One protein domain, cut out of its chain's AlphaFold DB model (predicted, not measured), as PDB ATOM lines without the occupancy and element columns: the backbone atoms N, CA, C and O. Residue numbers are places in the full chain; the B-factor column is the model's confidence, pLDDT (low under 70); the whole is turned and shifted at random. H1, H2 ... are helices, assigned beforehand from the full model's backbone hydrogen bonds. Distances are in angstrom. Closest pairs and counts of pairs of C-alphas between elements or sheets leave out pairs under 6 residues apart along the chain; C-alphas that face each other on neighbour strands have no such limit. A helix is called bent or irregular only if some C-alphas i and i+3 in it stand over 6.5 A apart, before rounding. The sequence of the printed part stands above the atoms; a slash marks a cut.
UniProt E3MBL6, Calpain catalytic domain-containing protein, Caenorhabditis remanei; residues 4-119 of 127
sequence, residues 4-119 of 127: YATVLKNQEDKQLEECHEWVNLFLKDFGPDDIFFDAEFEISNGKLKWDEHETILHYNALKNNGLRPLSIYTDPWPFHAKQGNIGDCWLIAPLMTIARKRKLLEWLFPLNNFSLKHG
ATOM      1  N   TYR A   4     215.272 208.909 158.308       65.38
ATOM      2  CA  TYR A   4     215.208 208.612 156.875       65.38
ATOM      3  C   TYR A   4     214.584 209.742 156.048       65.38
ATOM      4  O   TYR A   4     215.092 210.076 154.984       65.38
ATOM      5  N   ALA A   5     213.518 210.373 156.552       67.12
ATOM      6  CA  ALA A   5     212.871 211.491 155.863       67.12
ATOM      7  C   ALA A   5     213.784 212.726 155.805       67.12
ATOM      8  O   ALA A   5     213.765 213.466 154.827       67.12
ATOM      9  N   THR A   6     214.608 212.933 156.836       70.69
ATOM     10  CA  THR A   6     215.602 214.012 156.862       70.69
ATOM     11  C   THR A   6     216.741 213.760 155.874       70.69
ATOM     12  O   THR A   6     217.150 214.679 155.174       70.69
ATOM     13  N   VAL A   7     217.237 212.521 155.780       72.62
ATOM     14  CA  VAL A   7     218.318 212.155 154.847       72.62
ATOM     15  C   VAL A   7     217.871 212.297 153.391       72.62
ATOM     16  O   VAL A   7     218.591 212.904 152.603       72.62
ATOM     17  N   LEU A   8     216.672 211.810 153.053       70.81
ATOM     18  CA  LEU A   8     216.104 211.945 151.706       70.81
ATOM     19  C   LEU A   8     215.948 213.412 151.308       70.81
ATOM     20  O   LEU A   8     216.421 213.816 150.250       70.81
ATOM     21  N   LYS A   9     215.375 214.230 152.198       72.62
ATOM     22  CA  LYS A   9     215.217 215.663 151.951       72.62
ATOM     23  C   LYS A   9     216.563 216.354 151.700       72.62
ATOM     24  O   LYS A   9     216.689 217.108 150.745       72.62
ATOM     25  N   ASN A  10     217.579 216.059 152.511       74.75
ATOM     26  CA  ASN A  10     218.914 216.639 152.337       74.75
ATOM     27  C   ASN A  10     219.558 216.241 150.999       74.75
ATOM     28  O   ASN A  10     220.291 217.030 150.411       74.75
ATOM     29  N   GLN A  11     219.305 215.022 150.517       76.31
ATOM     30  CA  GLN A  11     219.818 214.563 149.229       76.31
ATOM     31  C   GLN A  11     219.103 215.241 148.050       76.31
ATOM     32  O   GLN A  11     219.761 215.646 147.095       76.31
ATOM     33  N   GLU A  12     217.782 215.403 148.124       76.06
ATOM     34  CA  GLU A  12     216.990 216.118 147.113       76.06
ATOM     35  C   GLU A  12     217.328 217.613 147.050       76.06
ATOM     36  O   GLU A  12     217.388 218.189 145.963       76.06
ATOM     37  N   ASP A  13     217.560 218.246 148.203       79.62
ATOM     38  CA  ASP A  13     217.972 219.649 148.280       79.62
ATOM     39  C   ASP A  13     219.366 219.830 147.644       79.62
ATOM     40  O   ASP A  13     219.557 220.731 146.828       79.62
ATOM     41  N   LYS A  14     220.300 218.900 147.898       85.50
ATOM     42  CA  LYS A  14     221.634 218.880 147.273       85.50
ATOM     43  C   LYS A  14     221.576 218.718 145.751       85.50
ATOM     44  O   LYS A  14     222.284 219.421 145.038       85.50
ATOM     45  N   GLN A  15     220.722 217.828 145.243       82.69
ATOM     46  CA  GLN A  15     220.543 217.654 143.795       82.69
ATOM     47  C   GLN A  15     219.992 218.917 143.129       82.69
ATOM     48  O   GLN A  15     220.418 219.266 142.032       82.69
ATOM     49  N   LEU A  16     219.071 219.629 143.786       83.69
ATOM     50  CA  LEU A  16     218.570 220.893 143.255       83.69
ATOM     51  C   LEU A  16     219.660 221.952 143.163       83.69
ATOM     52  O   LEU A  16     219.730 222.654 142.157       83.69
ATOM     53  N   GLU A  17     220.465 222.089 144.215       87.06
ATOM     54  CA  GLU A  17     221.581 223.033 144.234       87.06
ATOM     55  C   GLU A  17     222.561 222.732 143.099       87.06
ATOM     56  O   GLU A  17     222.858 223.624 142.308       87.06
ATOM     57  N   GLU A  18     222.957 221.468 142.935       87.50
ATOM     58  CA  GLU A  18     223.822 221.025 141.834       87.50
ATOM     59  C   GLU A  18     223.200 221.318 140.457       87.50
ATOM     60  O   GLU A  18     223.882 221.815 139.559       87.50
ATOM     61  N   CYS A  19     221.894 221.085 140.281       86.19
ATOM     62  CA  CYS A  19     221.189 221.440 139.046       86.19
ATOM     63  C   CYS A  19     221.183 222.954 138.797       86.19
ATOM     64  O   CYS A  19     221.424 223.389 137.673       86.19
ATOM     65  N   HIS A  20     220.916 223.771 139.818       87.81
ATOM     66  CA  HIS A  20     220.951 225.229 139.695       87.81
ATOM     67  C   HIS A  20     222.353 225.732 139.347       87.81
ATOM     68  O   HIS A  20     222.491 226.611 138.498       87.81
ATOM     69  N   GLU A  21     223.393 225.184 139.971       89.56
ATOM     70  CA  GLU A  21     224.783 225.503 139.645       89.56
ATOM     71  C   GLU A  21     225.117 225.131 138.204       89.56
ATOM     72  O   GLU A  21     225.665 225.957 137.473       89.56
ATOM     73  N   TRP A  22     224.730 223.933 137.769       88.81
ATOM     74  CA  TRP A  22     224.953 223.477 136.402       88.81
ATOM     75  C   TRP A  22     224.249 224.374 135.379       88.81
ATOM     76  O   TRP A  22     224.880 224.829 134.424       88.81
ATOM     77  N   VAL A  23     222.976 224.712 135.613       89.44
ATOM     78  CA  VAL A  23     222.230 225.638 134.749       89.44
ATOM     79  C   VAL A  23     222.901 227.008 134.732       89.44
ATOM     80  O   VAL A  23     223.086 227.580 133.666       89.44
ATOM     81  N   ASN A  24     223.327 227.531 135.881       88.94
ATOM     82  CA  ASN A  24     224.018 228.817 135.932       88.94
ATOM     83  C   ASN A  24     225.350 228.797 135.178       88.94
ATOM     84  O   ASN A  24     225.697 229.805 134.573       88.94
ATOM     85  N   LEU A  25     226.097 227.688 135.205       90.25
ATOM     86  CA  LEU A  25     227.315 227.526 134.410       90.25
ATOM     87  C   LEU A  25     227.006 227.541 132.914       90.25
ATOM     88  O   LEU A  25     227.670 228.264 132.182       90.25
ATOM     89  N   PHE A  26     225.984 226.802 132.490       87.38
ATOM     90  CA  PHE A  26     225.524 226.767 131.105       87.38
ATOM     91  C   PHE A  26     225.034 228.142 130.616       87.38
ATOM     92  O   PHE A  26     225.372 228.583 129.523       87.38
ATOM     93  N   LEU A  27     224.303 228.875 131.459       90.75
ATOM     94  CA  LEU A  27     223.792 230.209 131.142       90.75
ATOM     95  C   LEU A  27     224.870 231.305 131.142       90.75
ATOM     96  O   LEU A  27     224.559 232.438 130.781       90.75
ATOM     97  N   LYS A  28     226.126 231.027 131.528       91.81
ATOM     98  CA  LYS A  28     227.211 232.030 131.447       91.81
ATOM     99  C   LYS A  28     227.478 232.488 130.021       91.81
ATOM    100  O   LYS A  28     227.861 233.638 129.828       91.81
ATOM    101  N   ASP A  29     227.255 231.599 129.062       91.56
ATOM    102  CA  ASP A  29     227.489 231.869 127.648       91.56
ATOM    103  C   ASP A  29     226.246 232.452 126.954       91.56
ATOM    104  O   ASP A  29     226.301 232.776 125.771       91.56
ATOM    105  N   PHE A  30     225.132 232.625 127.684       93.56
ATOM    106  CA  PHE A  30     223.899 233.208 127.155       93.56
ATOM    107  C   PHE A  30     223.955 234.738 127.169       93.56
ATOM    108  O   PHE A  30     224.174 235.385 128.199       93.56
ATOM    109  N   GLY A  31     223.640 235.333 126.025       92.06
ATOM    110  CA  GLY A  31     223.280 236.733 125.886       92.06
ATOM    111  C   GLY A  31     221.965 237.087 126.598       92.06
ATOM    112  O   GLY A  31     221.200 236.219 127.029       92.06
ATOM    113  N   PRO A  32     221.661 238.389 126.745       88.25
ATOM    114  CA  PRO A  32     220.462 238.855 127.445       88.25
ATOM    115  C   PRO A  32     219.150 238.387 126.801       88.25
ATOM    116  O   PRO A  32     218.174 238.190 127.527       88.25
ATOM    117  N   ASP A  33     219.158 238.181 125.483       89.88
ATOM    118  CA  ASP A  33     217.995 237.803 124.676       89.88
ATOM    119  C   ASP A  33     218.018 236.331 124.229       89.88
ATOM    120  O   ASP A  33     217.096 235.883 123.547       89.88
ATOM    121  N   ASP A  34     219.045 235.572 124.625       92.38
ATOM    122  CA  ASP A  34     219.182 234.173 124.231       92.38
ATOM    123  C   ASP A  34     218.116 233.312 124.908       92.38
ATOM    124  O   ASP A  34     217.839 233.434 126.107       92.38
ATOM    125  N   ILE A  35     217.527 232.414 124.123       91.25
ATOM    126  CA  ILE A  35     216.478 231.494 124.550       91.25
ATOM    127  C   ILE A  35     217.005 230.074 124.415       91.25
ATOM    128  O   ILE A  35     217.592 229.709 123.399       91.25
ATOM    129  N   PHE A  36     216.784 229.281 125.455       91.00
ATOM    130  CA  PHE A  36     217.174 227.890 125.495       91.00
ATOM    131  C   PHE A  36     216.459 227.099 124.401       91.00
ATOM    132  O   PHE A  36     215.254 227.252 124.179       91.00
ATOM    133  N   PHE A  37     217.220 226.232 123.746       85.88
ATOM    134  CA  PHE A  37     216.725 225.284 122.767       85.88
ATOM    135  C   PHE A  37     217.101 223.878 123.225       85.88
ATOM    136  O   PHE A  37     218.283 223.572 123.388       85.88
ATOM    137  N   ASP A  38     216.088 223.043 123.435       84.06
ATOM    138  CA  ASP A  38     216.271 221.638 123.772       84.06
ATOM    139  C   ASP A  38     216.407 220.820 122.484       84.06
ATOM    140  O   ASP A  38     215.424 220.582 121.779       84.06
ATOM    141  N   ALA A  39     217.635 220.416 122.159       81.50
ATOM    142  CA  ALA A  39     217.904 219.603 120.978       81.50
ATOM    143  C   ALA A  39     217.412 218.151 121.121       81.50
ATOM    144  O   ALA A  39     217.236 217.474 120.111       81.50
ATOM    145  N   GLU A  40     217.197 217.658 122.346       81.62
ATOM    146  CA  GLU A  40     216.678 216.306 122.594       81.62
ATOM    147  C   GLU A  40     215.146 216.267 122.534       81.62
ATOM    148  O   GLU A  40     214.561 215.233 122.205       81.62
ATOM    149  N   PHE A  41     214.497 217.403 122.793       74.81
ATOM    150  CA  PHE A  41     213.052 217.581 122.686       74.81
ATOM    151  C   PHE A  41     212.678 218.472 121.490       74.81
ATOM    152  O   PHE A  41     212.039 219.519 121.624       74.81
ATOM    153  N   GLU A  42     213.089 218.052 120.288       68.06
ATOM    154  CA  GLU A  42     212.805 218.793 119.059       68.06
ATOM    155  C   GLU A  42     211.313 218.714 118.689       68.06
ATOM    156  O   GLU A  42     210.741 217.644 118.459       68.06
ATOM    157  N   ILE A  43     210.683 219.886 118.593       63.31
ATOM    158  CA  ILE A  43     209.321 220.035 118.081       63.31
ATOM    159  C   ILE A  43     209.394 219.849 116.570       63.31
ATOM    160  O   ILE A  43     209.909 220.701 115.846       63.31
ATOM    161  N   SER A  44     208.914 218.709 116.075       57.06
ATOM    162  CA  SER A  44     208.837 218.508 114.631       57.06
ATOM    163  C   SER A  44     207.808 219.458 114.030       57.06
ATOM    164  O   SER A  44     206.715 219.579 114.569       57.06
ATOM    165  N   ASN A  45     208.102 220.028 112.862       58.62
ATOM    166  CA  ASN A  45     207.136 220.776 112.045       58.62
ATOM    167  C   ASN A  45     206.039 219.850 111.449       58.62
ATOM    168  O   ASN A  45     205.903 219.758 110.228       58.62
ATOM    169  N   GLY A  46     205.307 219.107 112.289       53.47
ATOM    170  CA  GLY A  46     204.130 218.314 111.914       53.47
ATOM    171  C   GLY A  46     204.388 216.875 111.439       53.47
ATOM    172  O   GLY A  46     203.670 216.387 110.570       53.47
ATOM    173  N   LYS A  47     205.412 216.166 111.949       56.62
ATOM    174  CA  LYS A  47     205.696 214.769 111.519       56.62
ATOM    175  C   LYS A  47     205.837 213.730 112.632       56.62
ATOM    176  O   LYS A  47     205.859 212.536 112.328       56.62
ATOM    177  N   LEU A  48     205.934 214.131 113.896       61.84
ATOM    178  CA  LEU A  48     205.964 213.193 115.015       61.84
ATOM    179  C   LEU A  48     204.536 212.857 115.449       61.84
ATOM    180  O   LEU A  48     203.725 213.748 115.665       61.84
ATOM    181  N   LYS A  49     204.241 211.560 115.623       65.19
ATOM    182  CA  LYS A  49     202.911 211.070 116.043       65.19
ATOM    183  C   LYS A  49     202.382 211.731 117.318       65.19
ATOM    184  O   LYS A  49     201.178 211.802 117.502       65.19
ATOM    185  N   TRP A  50     203.270 212.158 118.215       66.69
ATOM    186  CA  TRP A  50     202.879 212.755 119.490       66.69
ATOM    187  C   TRP A  50     202.537 214.252 119.388       66.69
ATOM    188  O   TRP A  50     201.914 214.772 120.305       66.69
ATOM    189  N   ASP A  51     202.883 214.919 118.280       68.38
ATOM    190  CA  ASP A  51     202.504 216.310 117.977       68.38
ATOM    191  C   ASP A  51     201.691 216.403 116.674       68.38
ATOM    192  O   ASP A  51     201.729 217.393 115.951       68.38
ATOM    193  N   GLU A  52     200.930 215.354 116.346       67.44
ATOM    194  CA  GLU A  52     200.100 215.305 115.131       67.44
ATOM    195  C   GLU A  52     199.008 216.389 115.082       67.44
ATOM    196  O   GLU A  52     198.407 216.637 114.038       67.44
ATOM    197  N   HIS A  53     198.753 217.036 116.217       71.81
ATOM    198  CA  HIS A  53     197.799 218.126 116.367       71.81
ATOM    199  C   HIS A  53     198.460 219.513 116.418       71.81
ATOM    200  O   HIS A  53     197.744 220.487 116.645       71.81
ATOM    201  N   GLU A  54     199.786 219.608 116.236       70.31
ATOM    202  CA  GLU A  54     200.561 220.860 116.302       70.31
ATOM    203  C   GLU A  54     200.260 221.650 117.588       70.31
ATOM    204  O   GLU A  54     200.037 222.863 117.598       70.31
ATOM    205  N   THR A  55     200.167 220.922 118.700       72.69
ATOM    206  CA  THR A  55     199.743 221.480 119.991       72.69
ATOM    207  C   THR A  55     200.901 222.049 120.790       72.69
ATOM    208  O   THR A  55     200.665 222.788 121.750       72.69
ATOM    209  N   ILE A  56     202.144 221.737 120.408       75.38
ATOM    210  CA  ILE A  56     203.310 222.299 121.077       75.38
ATOM    211  C   ILE A  56     203.617 223.696 120.544       75.38
ATOM    212  O   ILE A  56     203.725 223.947 119.349       75.38
ATOM    213  N   LEU A  57     203.805 224.625 121.479       77.31
ATOM    214  CA  LEU A  57     204.173 226.003 121.198       77.31
ATOM    215  C   LEU A  57     205.605 226.265 121.660       77.31
ATOM    216  O   LEU A  57     205.961 225.986 122.804       77.31
ATOM    217  N   HIS A  58     206.411 226.883 120.795       81.25
ATOM    218  CA  HIS A  58     207.722 227.389 121.190       81.25
ATOM    219  C   HIS A  58     207.593 228.492 122.246       81.25
ATOM    220  O   HIS A  58     206.680 229.322 122.196       81.25
ATOM    221  N   TYR A  59     208.579 228.575 123.142       87.81
ATOM    222  CA  TYR A  59     208.636 229.613 124.172       87.81
ATOM    223  C   TYR A  59     208.472 231.032 123.600       87.81
ATOM    224  O   TYR A  59     207.703 231.833 124.126       87.81
ATOM    225  N   ASN A  60     209.120 231.323 122.467       86.31
ATOM    226  CA  ASN A  60     208.999 232.616 121.790       86.31
ATOM    227  C   ASN A  60     207.577 232.907 121.300       86.31
ATOM    228  O   ASN A  60     207.125 234.047 121.391       86.31
ATOM    229  N   ALA A  61     206.850 231.893 120.827       84.88
ATOM    230  CA  ALA A  61     205.455 232.057 120.431       84.88
ATOM    231  C   ALA A  61     204.578 232.373 121.653       84.88
ATOM    232  O   ALA A  61     203.775 233.301 121.605       84.88
ATOM    233  N   LEU A  62     204.786 231.672 122.773       86.31
ATOM    234  CA  LEU A  62     204.080 231.939 124.030       86.31
ATOM    235  C   LEU A  62     204.375 233.343 124.579       86.31
ATOM    236  O   LEU A  62     203.458 234.050 124.995       86.31
ATOM    237  N   LYS A  63     205.646 233.755 124.563       88.12
ATOM    238  CA  LYS A  63     206.109 235.049 125.081       88.12
ATOM    239  C   LYS A  63     205.613 236.229 124.241       88.12
ATOM    240  O   LYS A  63     205.224 237.241 124.817       88.12
ATOM    241  N   ASN A  64     205.612 236.101 122.912       87.94
ATOM    242  CA  ASN A  64     205.343 237.218 121.999       87.94
ATOM    243  C   ASN A  64     203.885 237.300 121.525       87.94
ATOM    244  O   ASN A  64     203.402 238.398 121.264       87.94
ATOM    245  N   ASN A  65     203.180 236.167 121.421       85.62
ATOM    246  CA  ASN A  65     201.838 236.107 120.822       85.62
ATOM    247  C   ASN A  65     200.722 235.854 121.848       85.62
ATOM    248  O   ASN A  65     199.551 235.748 121.482       85.62
ATOM    249  N   GLY A  66     201.060 235.729 123.133       79.06
ATOM    250  CA  GLY A  66     200.074 235.559 124.194       79.06
ATOM    251  C   GLY A  66     199.149 236.773 124.319       79.06
ATOM    252  O   GLY A  66     199.593 237.917 124.299       79.06
ATOM    253  N   LEU A  67     197.850 236.533 124.545       81.81
ATOM    254  CA  LEU A  67     196.875 237.595 124.868       81.81
ATOM    255  C   LEU A  67     197.236 238.371 126.147       81.81
ATOM    256  O   LEU A  67     196.697 239.446 126.408       81.81
ATOM    257  N   ARG A  68     198.089 237.783 126.989       82.19
ATOM    258  CA  ARG A  68     198.605 238.354 128.230       82.19
ATOM    259  C   ARG A  68     200.093 238.028 128.342       82.19
ATOM    260  O   ARG A  68     200.495 236.977 127.841       82.19
ATOM    261  N   PRO A  69     200.883 238.866 129.037       85.44
ATOM    262  CA  PRO A  69     202.274 238.551 129.326       85.44
ATOM    263  C   PRO A  69     202.405 237.190 130.007       85.44
ATOM    264  O   PRO A  69     201.667 236.882 130.951       85.44
ATOM    265  N   LEU A  70     203.358 236.385 129.536       88.31
ATOM    266  CA  LEU A  70     203.696 235.124 130.179       88.31
ATOM    267  C   LEU A  70     204.178 235.398 131.610       88.31
ATOM    268  O   LEU A  70     205.018 236.268 131.842       88.31
ATOM    269  N   SER A  71     203.627 234.669 132.575       86.88
ATOM    270  CA  SER A  71     203.940 234.846 133.992       86.88
ATOM    271  C   SER A  71     203.936 233.511 134.728       86.88
ATOM    272  O   SER A  71     203.243 232.572 134.339       86.88
ATOM    273  N   ILE A  72     204.721 233.442 135.802       86.19
ATOM    274  CA  ILE A  72     204.701 232.338 136.763       86.19
ATOM    275  C   ILE A  72     203.883 232.811 137.964       86.19
ATOM    276  O   ILE A  72     204.226 233.812 138.597       86.19
ATOM    277  N   TYR A  73     202.789 232.117 138.270       79.56
ATOM    278  CA  TYR A  73     201.936 232.471 139.403       79.56
ATOM    279  C   TYR A  73     202.639 232.168 140.730       79.56
ATOM    280  O   TYR A  73     202.973 231.021 141.013       79.56
ATOM    281  N   THR A  74     202.799 233.189 141.574       81.69
ATOM    282  CA  THR A  74     203.342 233.051 142.939       81.69
ATOM    283  C   THR A  74     202.320 232.498 143.941       81.69
ATOM    284  O   THR A  74     202.706 231.967 144.982       81.69
ATOM    285  N   ASP A  75     201.026 232.592 143.616       87.06
ATOM    286  CA  ASP A  75     199.912 231.935 144.309       87.06
ATOM    287  C   ASP A  75     198.986 231.277 143.272       87.06
ATOM    288  O   ASP A  75     198.038 231.903 142.787       87.06
ATOM    289  N   PRO A  76     199.283 230.046 142.827       89.94
ATOM    290  CA  PRO A  76     198.454 229.384 141.839       89.94
ATOM    291  C   PRO A  76     197.154 228.852 142.445       89.94
ATOM    292  O   PRO A  76     197.076 228.389 143.584       89.94
ATOM    293  N   TRP A  77     196.110 228.877 141.628       92.88
ATOM    294  CA  TRP A  77     194.800 228.337 141.944       92.88
ATOM    295  C   TRP A  77     194.445 227.230 140.949       92.88
ATOM    296  O   TRP A  77     194.934 227.256 139.821       92.88
ATOM    297  N   PRO A  78     193.576 226.273 141.325       94.88
ATOM    298  CA  PRO A  78     193.176 225.162 140.468       94.88
ATOM    299  C   PRO A  78     192.774 225.598 139.059       94.88
ATOM    300  O   PRO A  78     193.201 225.003 138.082       94.88
ATOM    301  N   PHE A  79     192.028 226.697 138.937       92.12
ATOM    302  CA  PHE A  79     191.557 227.188 137.642       92.12
ATOM    303  C   PHE A  79     192.672 227.704 136.711       92.12
ATOM    304  O   PHE A  79     192.405 227.919 135.531       92.12
ATOM    305  N   HIS A  80     193.905 227.899 137.200       90.69
ATOM    306  CA  HIS A  80     195.056 228.202 136.343       90.69
ATOM    307  C   HIS A  80     195.503 226.985 135.517       90.69
ATOM    308  O   HIS A  80     196.035 227.166 134.426       90.69
ATOM    309  N   ALA A  81     195.267 225.757 135.993       91.69
ATOM    310  CA  ALA A  81     195.522 224.532 135.239       91.69
ATOM    311  C   ALA A  81     194.276 224.176 134.416       91.69
ATOM    312  O   ALA A  81     193.440 223.387 134.843       91.69
ATOM    313  N   LYS A  82     194.108 224.809 133.252       90.06
ATOM    314  CA  LYS A  82     192.958 224.579 132.365       90.06
ATOM    315  C   LYS A  82     193.288 223.515 131.317       90.06
ATOM    316  O   LYS A  82     194.319 223.606 130.662       90.06
ATOM    317  N   GLN A  83     192.384 222.556 131.125       89.25
ATOM    318  CA  GLN A  83     192.530 221.521 130.103       89.25
ATOM    319  C   GLN A  83     192.510 222.117 128.685       89.25
ATOM    320  O   GLN A  83     191.662 222.957 128.368       89.25
ATOM    321  N   GLY A  84     193.458 221.669 127.857       85.00
ATOM    322  CA  GLY A  84     193.516 221.947 126.421       85.00
ATOM    323  C   GLY A  84     192.765 220.902 125.587       85.00
ATOM    324  O   GLY A  84     191.957 220.131 126.098       85.00
ATOM    325  N   ASN A  85     193.053 220.836 124.288       83.00
ATOM    326  CA  ASN A  85     192.348 219.939 123.361       83.00
ATOM    327  C   ASN A  85     192.992 218.543 123.220       83.00
ATOM    328  O   ASN A  85     192.618 217.800 122.321       83.00
ATOM    329  N   ILE A  86     193.933 218.171 124.097       81.56
ATOM    330  CA  ILE A  86     194.732 216.934 123.976       81.56
ATOM    331  C   ILE A  86     194.216 215.756 124.825       81.56
ATOM    332  O   ILE A  86     194.837 214.701 124.869       81.56
ATOM    333  N   GLY A  87     193.071 215.910 125.502       82.94
ATOM    334  CA  GLY A  87     192.420 214.804 126.226       82.94
ATOM    335  C   GLY A  87     193.138 214.334 127.503       82.94
ATOM    336  O   GLY A  87     192.821 213.278 128.043       82.94
ATOM    337  N   ASP A  88     194.061 215.126 128.034       87.00
ATOM    338  CA  ASP A  88     194.913 214.842 129.192       87.00
ATOM    339  C   ASP A  88     194.269 215.219 130.540       87.00
ATOM    340  O   ASP A  88     194.944 215.626 131.487       87.00
ATOM    341  N   CYS A  89     192.946 215.074 130.677       91.06
ATOM    342  CA  CYS A  89     192.237 215.447 131.910       91.06
ATOM    343  C   CYS A  89     192.792 214.740 133.161       91.06
ATOM    344  O   CYS A  89     192.775 215.305 134.259       91.06
ATOM    345  N   TRP A  90     193.328 213.529 132.981       93.88
ATOM    346  CA  TRP A  90     193.994 212.735 134.009       93.88
ATOM    347  C   TRP A  90     195.295 213.371 134.525       93.88
ATOM    348  O   TRP A  90     195.673 213.089 135.657       93.88
ATOM    349  N   LEU A  91     195.948 214.240 133.746       91.81
ATOM    350  CA  LEU A  91     197.119 215.030 134.143       91.81
ATOM    351  C   LEU A  91     196.708 216.388 134.730       91.81
ATOM    352  O   LEU A  91     197.243 216.825 135.752       91.81
ATOM    353  N   ILE A  92     195.712 217.038 134.126       94.75
ATOM    354  CA  ILE A  92     195.225 218.352 134.565       94.75
ATOM    355  C   ILE A  92     194.641 218.297 135.982       94.75
ATOM    356  O   ILE A  92     194.932 219.172 136.797       94.75
ATOM    357  N   ALA A  93     193.858 217.269 136.325       94.12
ATOM    358  CA  ALA A  93     193.260 217.150 137.659       94.12
ATOM    359  C   ALA A  93     194.307 217.067 138.804       94.12
ATOM    360  O   ALA A  93     194.161 217.777 139.811       94.12
ATOM    361  N   PRO A  94     195.399 216.287 138.680       93.62
ATOM    362  CA  PRO A  94     196.544 216.372 139.582       93.62
ATOM    363  C   PRO A  94     197.177 217.765 139.661       93.62
ATOM    364  O   PRO A  94     197.408 218.251 140.767       93.62
ATOM    365  N   LEU A  95     197.404 218.451 138.535       93.44
ATOM    366  CA  LEU A  95     197.981 219.805 138.531       93.44
ATOM    367  C   LEU A  95     197.088 220.814 139.270       93.44
ATOM    368  O   LEU A  95     197.575 221.591 140.094       93.44
ATOM    369  N   MET A  96     195.769 220.743 139.059       94.75
ATOM    370  CA  MET A  96     194.781 221.517 139.817       94.75
ATOM    371  C   MET A  96     194.890 221.254 141.326       94.75
ATOM    372  O   MET A  96     194.814 222.181 142.135       94.75
ATOM    373  N   THR A  97     195.088 219.993 141.713       94.44
ATOM    374  CA  THR A  97     195.248 219.586 143.117       94.44
ATOM    375  C   THR A  97     196.549 220.132 143.711       94.44
ATOM    376  O   THR A  97     196.547 220.681 144.819       94.44
ATOM    377  N   ILE A  98     197.655 220.034 142.970       93.69
ATOM    378  CA  ILE A  98     198.988 220.499 143.377       93.69
ATOM    379  C   ILE A  98     199.030 222.025 143.517       93.69
ATOM    380  O   ILE A  98     199.713 222.518 144.413       93.69
ATOM    381  N   ALA A  99     198.247 222.781 142.739       93.25
ATOM    382  CA  ALA A  99     198.163 224.241 142.860       93.25
ATOM    383  C   ALA A  99     197.824 224.706 144.292       93.25
ATOM    384  O   ALA A  99     198.280 225.756 144.733       93.25
ATOM    385  N   ARG A 100     197.081 223.904 145.071       93.44
ATOM    386  CA  ARG A 100     196.762 224.197 146.485       93.44
ATOM    387  C   ARG A 100     197.765 223.616 147.488       93.44
ATOM    388  O   ARG A 100     197.565 223.732 148.698       93.44
ATOM    389  N   LYS A 101     198.838 222.980 147.022       92.94
ATOM    390  CA  LYS A 101     199.870 222.318 147.832       92.94
ATOM    391  C   LYS A 101     201.213 223.021 147.644       92.94
ATOM    392  O   LYS A 101     202.151 222.437 147.120       92.94
ATOM    393  N   ARG A 102     201.318 224.259 148.137       87.88
ATOM    394  CA  ARG A 102     202.486 225.142 147.948       87.88
ATOM    395  C   ARG A 102     203.847 224.451 148.103       87.88
ATOM    396  O   ARG A 102     204.657 224.536 147.196       87.88
ATOM    397  N   LYS A 103     204.068 223.720 149.202       87.25
ATOM    398  CA  LYS A 103     205.342 223.013 149.437       87.25
ATOM    399  C   LYS A 103     205.660 221.972 148.361       87.25
ATOM    400  O   LYS A 103     206.809 221.833 147.974       87.25
ATOM    401  N   LEU A 104     204.646 221.234 147.908       89.00
ATOM    402  CA  LEU A 104     204.804 220.242 146.847       89.00
ATOM    403  C   LEU A 104     205.045 220.930 145.503       89.00
ATOM    404  O   LEU A 104     205.893 220.491 144.742       89.00
ATOM    405  N   LEU A 105     204.338 222.026 145.230       89.12
ATOM    406  CA  LEU A 105     204.531 222.803 144.014       89.12
ATOM    407  C   LEU A 105     205.946 223.397 143.936       89.12
ATOM    408  O   LEU A 105     206.594 223.235 142.916       89.12
ATOM    409  N   GLU A 106     206.432 224.039 145.001       87.00
ATOM    410  CA  GLU A 106     207.791 224.609 145.062       87.00
ATOM    411  C   GLU A 106     208.875 223.525 144.948       87.00
ATOM    412  O   GLU A 106     209.975 223.793 144.470       87.00
ATOM    413  N   TRP A 107     208.562 222.296 145.362       86.44
ATOM    414  CA  TRP A 107     209.452 221.150 145.202       86.44
ATOM    415  C   TRP A 107     209.444 220.605 143.764       86.44
ATOM    416  O   TRP A 107     210.509 220.360 143.206       86.44
ATOM    417  N   LEU A 108     208.267 220.465 143.141       88.62
ATOM    418  CA  LEU A 108     208.122 220.013 141.748       88.62
ATOM    419  C   LEU A 108     208.617 221.053 140.734       88.62
ATOM    420  O   LEU A 108     209.191 220.679 139.715       88.62
ATOM    421  N   PHE A 109     208.411 222.339 141.016       88.38
ATOM    422  CA  PHE A 109     208.739 223.475 140.153       88.38
ATOM    423  C   PHE A 109     209.574 224.501 140.935       88.38
ATOM    424  O   PHE A 109     209.035 225.493 141.443       88.38
ATOM    425  N   PRO A 110     210.891 224.270 141.074       87.31
ATOM    426  CA  PRO A 110     211.769 225.152 141.827       87.31
ATOM    427  C   PRO A 110     211.798 226.573 141.255       87.31
ATOM    428  O   PRO A 110     211.984 226.784 140.052       87.31
ATOM    429  N   LEU A 111     211.651 227.561 142.140       84.44
ATOM    430  CA  LEU A 111     211.756 228.970 141.770       84.44
ATOM    431  C   LEU A 111     213.181 229.309 141.325       84.44
ATOM    432  O   LEU A 111     214.158 228.901 141.951       84.44
ATOM    433  N   ASN A 112     213.284 230.116 140.274       88.19
ATOM    434  CA  ASN A 112     214.550 230.596 139.736       88.19
ATOM    435  C   ASN A 112     214.343 231.916 138.964       88.19
ATOM    436  O   ASN A 112     213.212 232.356 138.747       88.19
ATOM    437  N   ASN A 113     215.437 232.564 138.564       87.88
ATOM    438  CA  ASN A 113     215.423 233.837 137.834       87.88
ATOM    439  C   ASN A 113     215.664 233.690 136.318       87.88
ATOM    440  O   ASN A 113     215.601 234.687 135.598       87.88
ATOM    441  N   PHE A 114     215.930 232.478 135.825       90.69
ATOM    442  CA  PHE A 114     216.261 232.231 134.424       90.69
ATOM    443  C   PHE A 114     215.067 231.751 133.594       90.69
ATOM    444  O   PHE A 114     215.073 231.964 132.386       90.69
ATOM    445  N   SER A 115     214.017 231.178 134.194       92.19
ATOM    446  CA  SER A 115     212.922 230.546 133.446       92.19
ATOM    447  C   SER A 115     212.190 231.491 132.504       92.19
ATOM    448  O   SER A 115     212.117 231.225 131.309       92.19
ATOM    449  N   LEU A 116     211.704 232.634 132.993       91.56
ATOM    450  CA  LEU A 116     211.045 233.612 132.117       91.56
ATOM    451  C   LEU A 116     212.035 234.399 131.240       91.56
ATOM    452  O   LEU A 116     211.654 234.980 130.221       91.56
ATOM    453  N   LYS A 117     213.313 234.439 131.622       91.75
ATOM    454  CA  LYS A 117     214.332 235.157 130.855       91.75
ATOM    455  C   LYS A 117     214.739 234.360 129.617       91.75
ATOM    456  O   LYS A 117     214.599 234.862 128.506       91.75
ATOM    457  N   HIS A 118     215.144 233.114 129.831       93.00
ATOM    458  CA  HIS A 118     215.770 232.241 128.844       93.00
ATOM    459  C   HIS A 118     214.864 231.089 128.382       93.00
ATOM    460  O   HIS A 118     215.287 230.284 127.568       93.00
ATOM    461  N   GLY A 119     213.627 230.972 128.875       91.88
ATOM    462  CA  GLY A 119     212.702 229.914 128.451       91.88
ATOM    463  C   GLY A 119     213.048 228.511 128.961       91.88
ATOM    464  O   GLY A 119     212.545 227.533 128.419       91.88
TER     465      GLY A 119
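Overview. This is residues 4 to 119 of the 127 residues of the protein "Calpain catalytic domain-containing protein" of Caenorhabditis remanei (UniProt E3MBL6). A loose, open frame of helices and long loops: the long helix H1 makes one side, and four shorter helices, H2 to H5, are spread along a chain that winds round a thinly filled middle. H3 and H4 meet at a corner, after which the chain folds back inward to the short H5, while residues 4 to 11 of H1 and residues 64 to 69 stick out. The printed part has 116 residues with five named helices, in the order H1, H2, H3, H4, H5, and no named strand. The class is all helix, although under half of the residues, 55 of 116, are in named elements. The whole is loose, with a radius of gyration of the C-alphas of 16.8 A and spans of 46 by 38 by 30 A.

Along the chain. H1, residues 4 to 29, is the longest helix, 39.3 A from C-alpha 4 at (215.208, 208.612, 156.875) to C-alpha 29 at (227.489, 231.869, 127.648). It is neither bent nor irregular, but only just: C-alphas 26 and 29 are 6.5 A apart. H2 is residues 59 to 65, 10.0 A long. H3 is residues 89 to 99, 15.2 A long, and H4 is residues 102 to 108, 9.8 A long. H5, residues 115 to 118, is 5.7 A long and ends with C-alpha 118 at (215.770, 232.241, 128.844).

Arrangement. H1 touches no helix, and its centre is the farthest of the five from the mean of the C-alphas, at 16.6 A. H1 is apart from H2, H3, H4 and H5. H2 is apart from H3, H4 and H5. H5 is apart from H3 and H4, and its centre is the nearest to the mean of the C-alphas, at 10.3 A. H3 and H4 only just touch, and only at the corner by their link, with 3 pairs of C-alphas within 8 A; the closest C-alphas are those of Ile 98 and Leu 105, 6.0 A apart. Their lines stand at a steep tilt of 55 degrees, and they run opposite ways. In H2 and H4 every O i to N i+4 pair is within hydrogen-bond range, in H1 21 of 22 and in H3 6 of 7. H5 is too short for such a pair, and its one O i to N i+3 pair is not within range.

Size, cuts and confidence. The C-alphas of Tyr 4 and Gly 46, the two farthest apart, are 47.3 A apart. The printed part has no cut. The links H1 to H2, with 29 residues, and H2 to H3, with 23, are long; H3 to H4 is tight and H4 to H5 short. The mean pLDDT of the printed part is 83.9, and residues 4 to 5 and 42 to 52 are under 70.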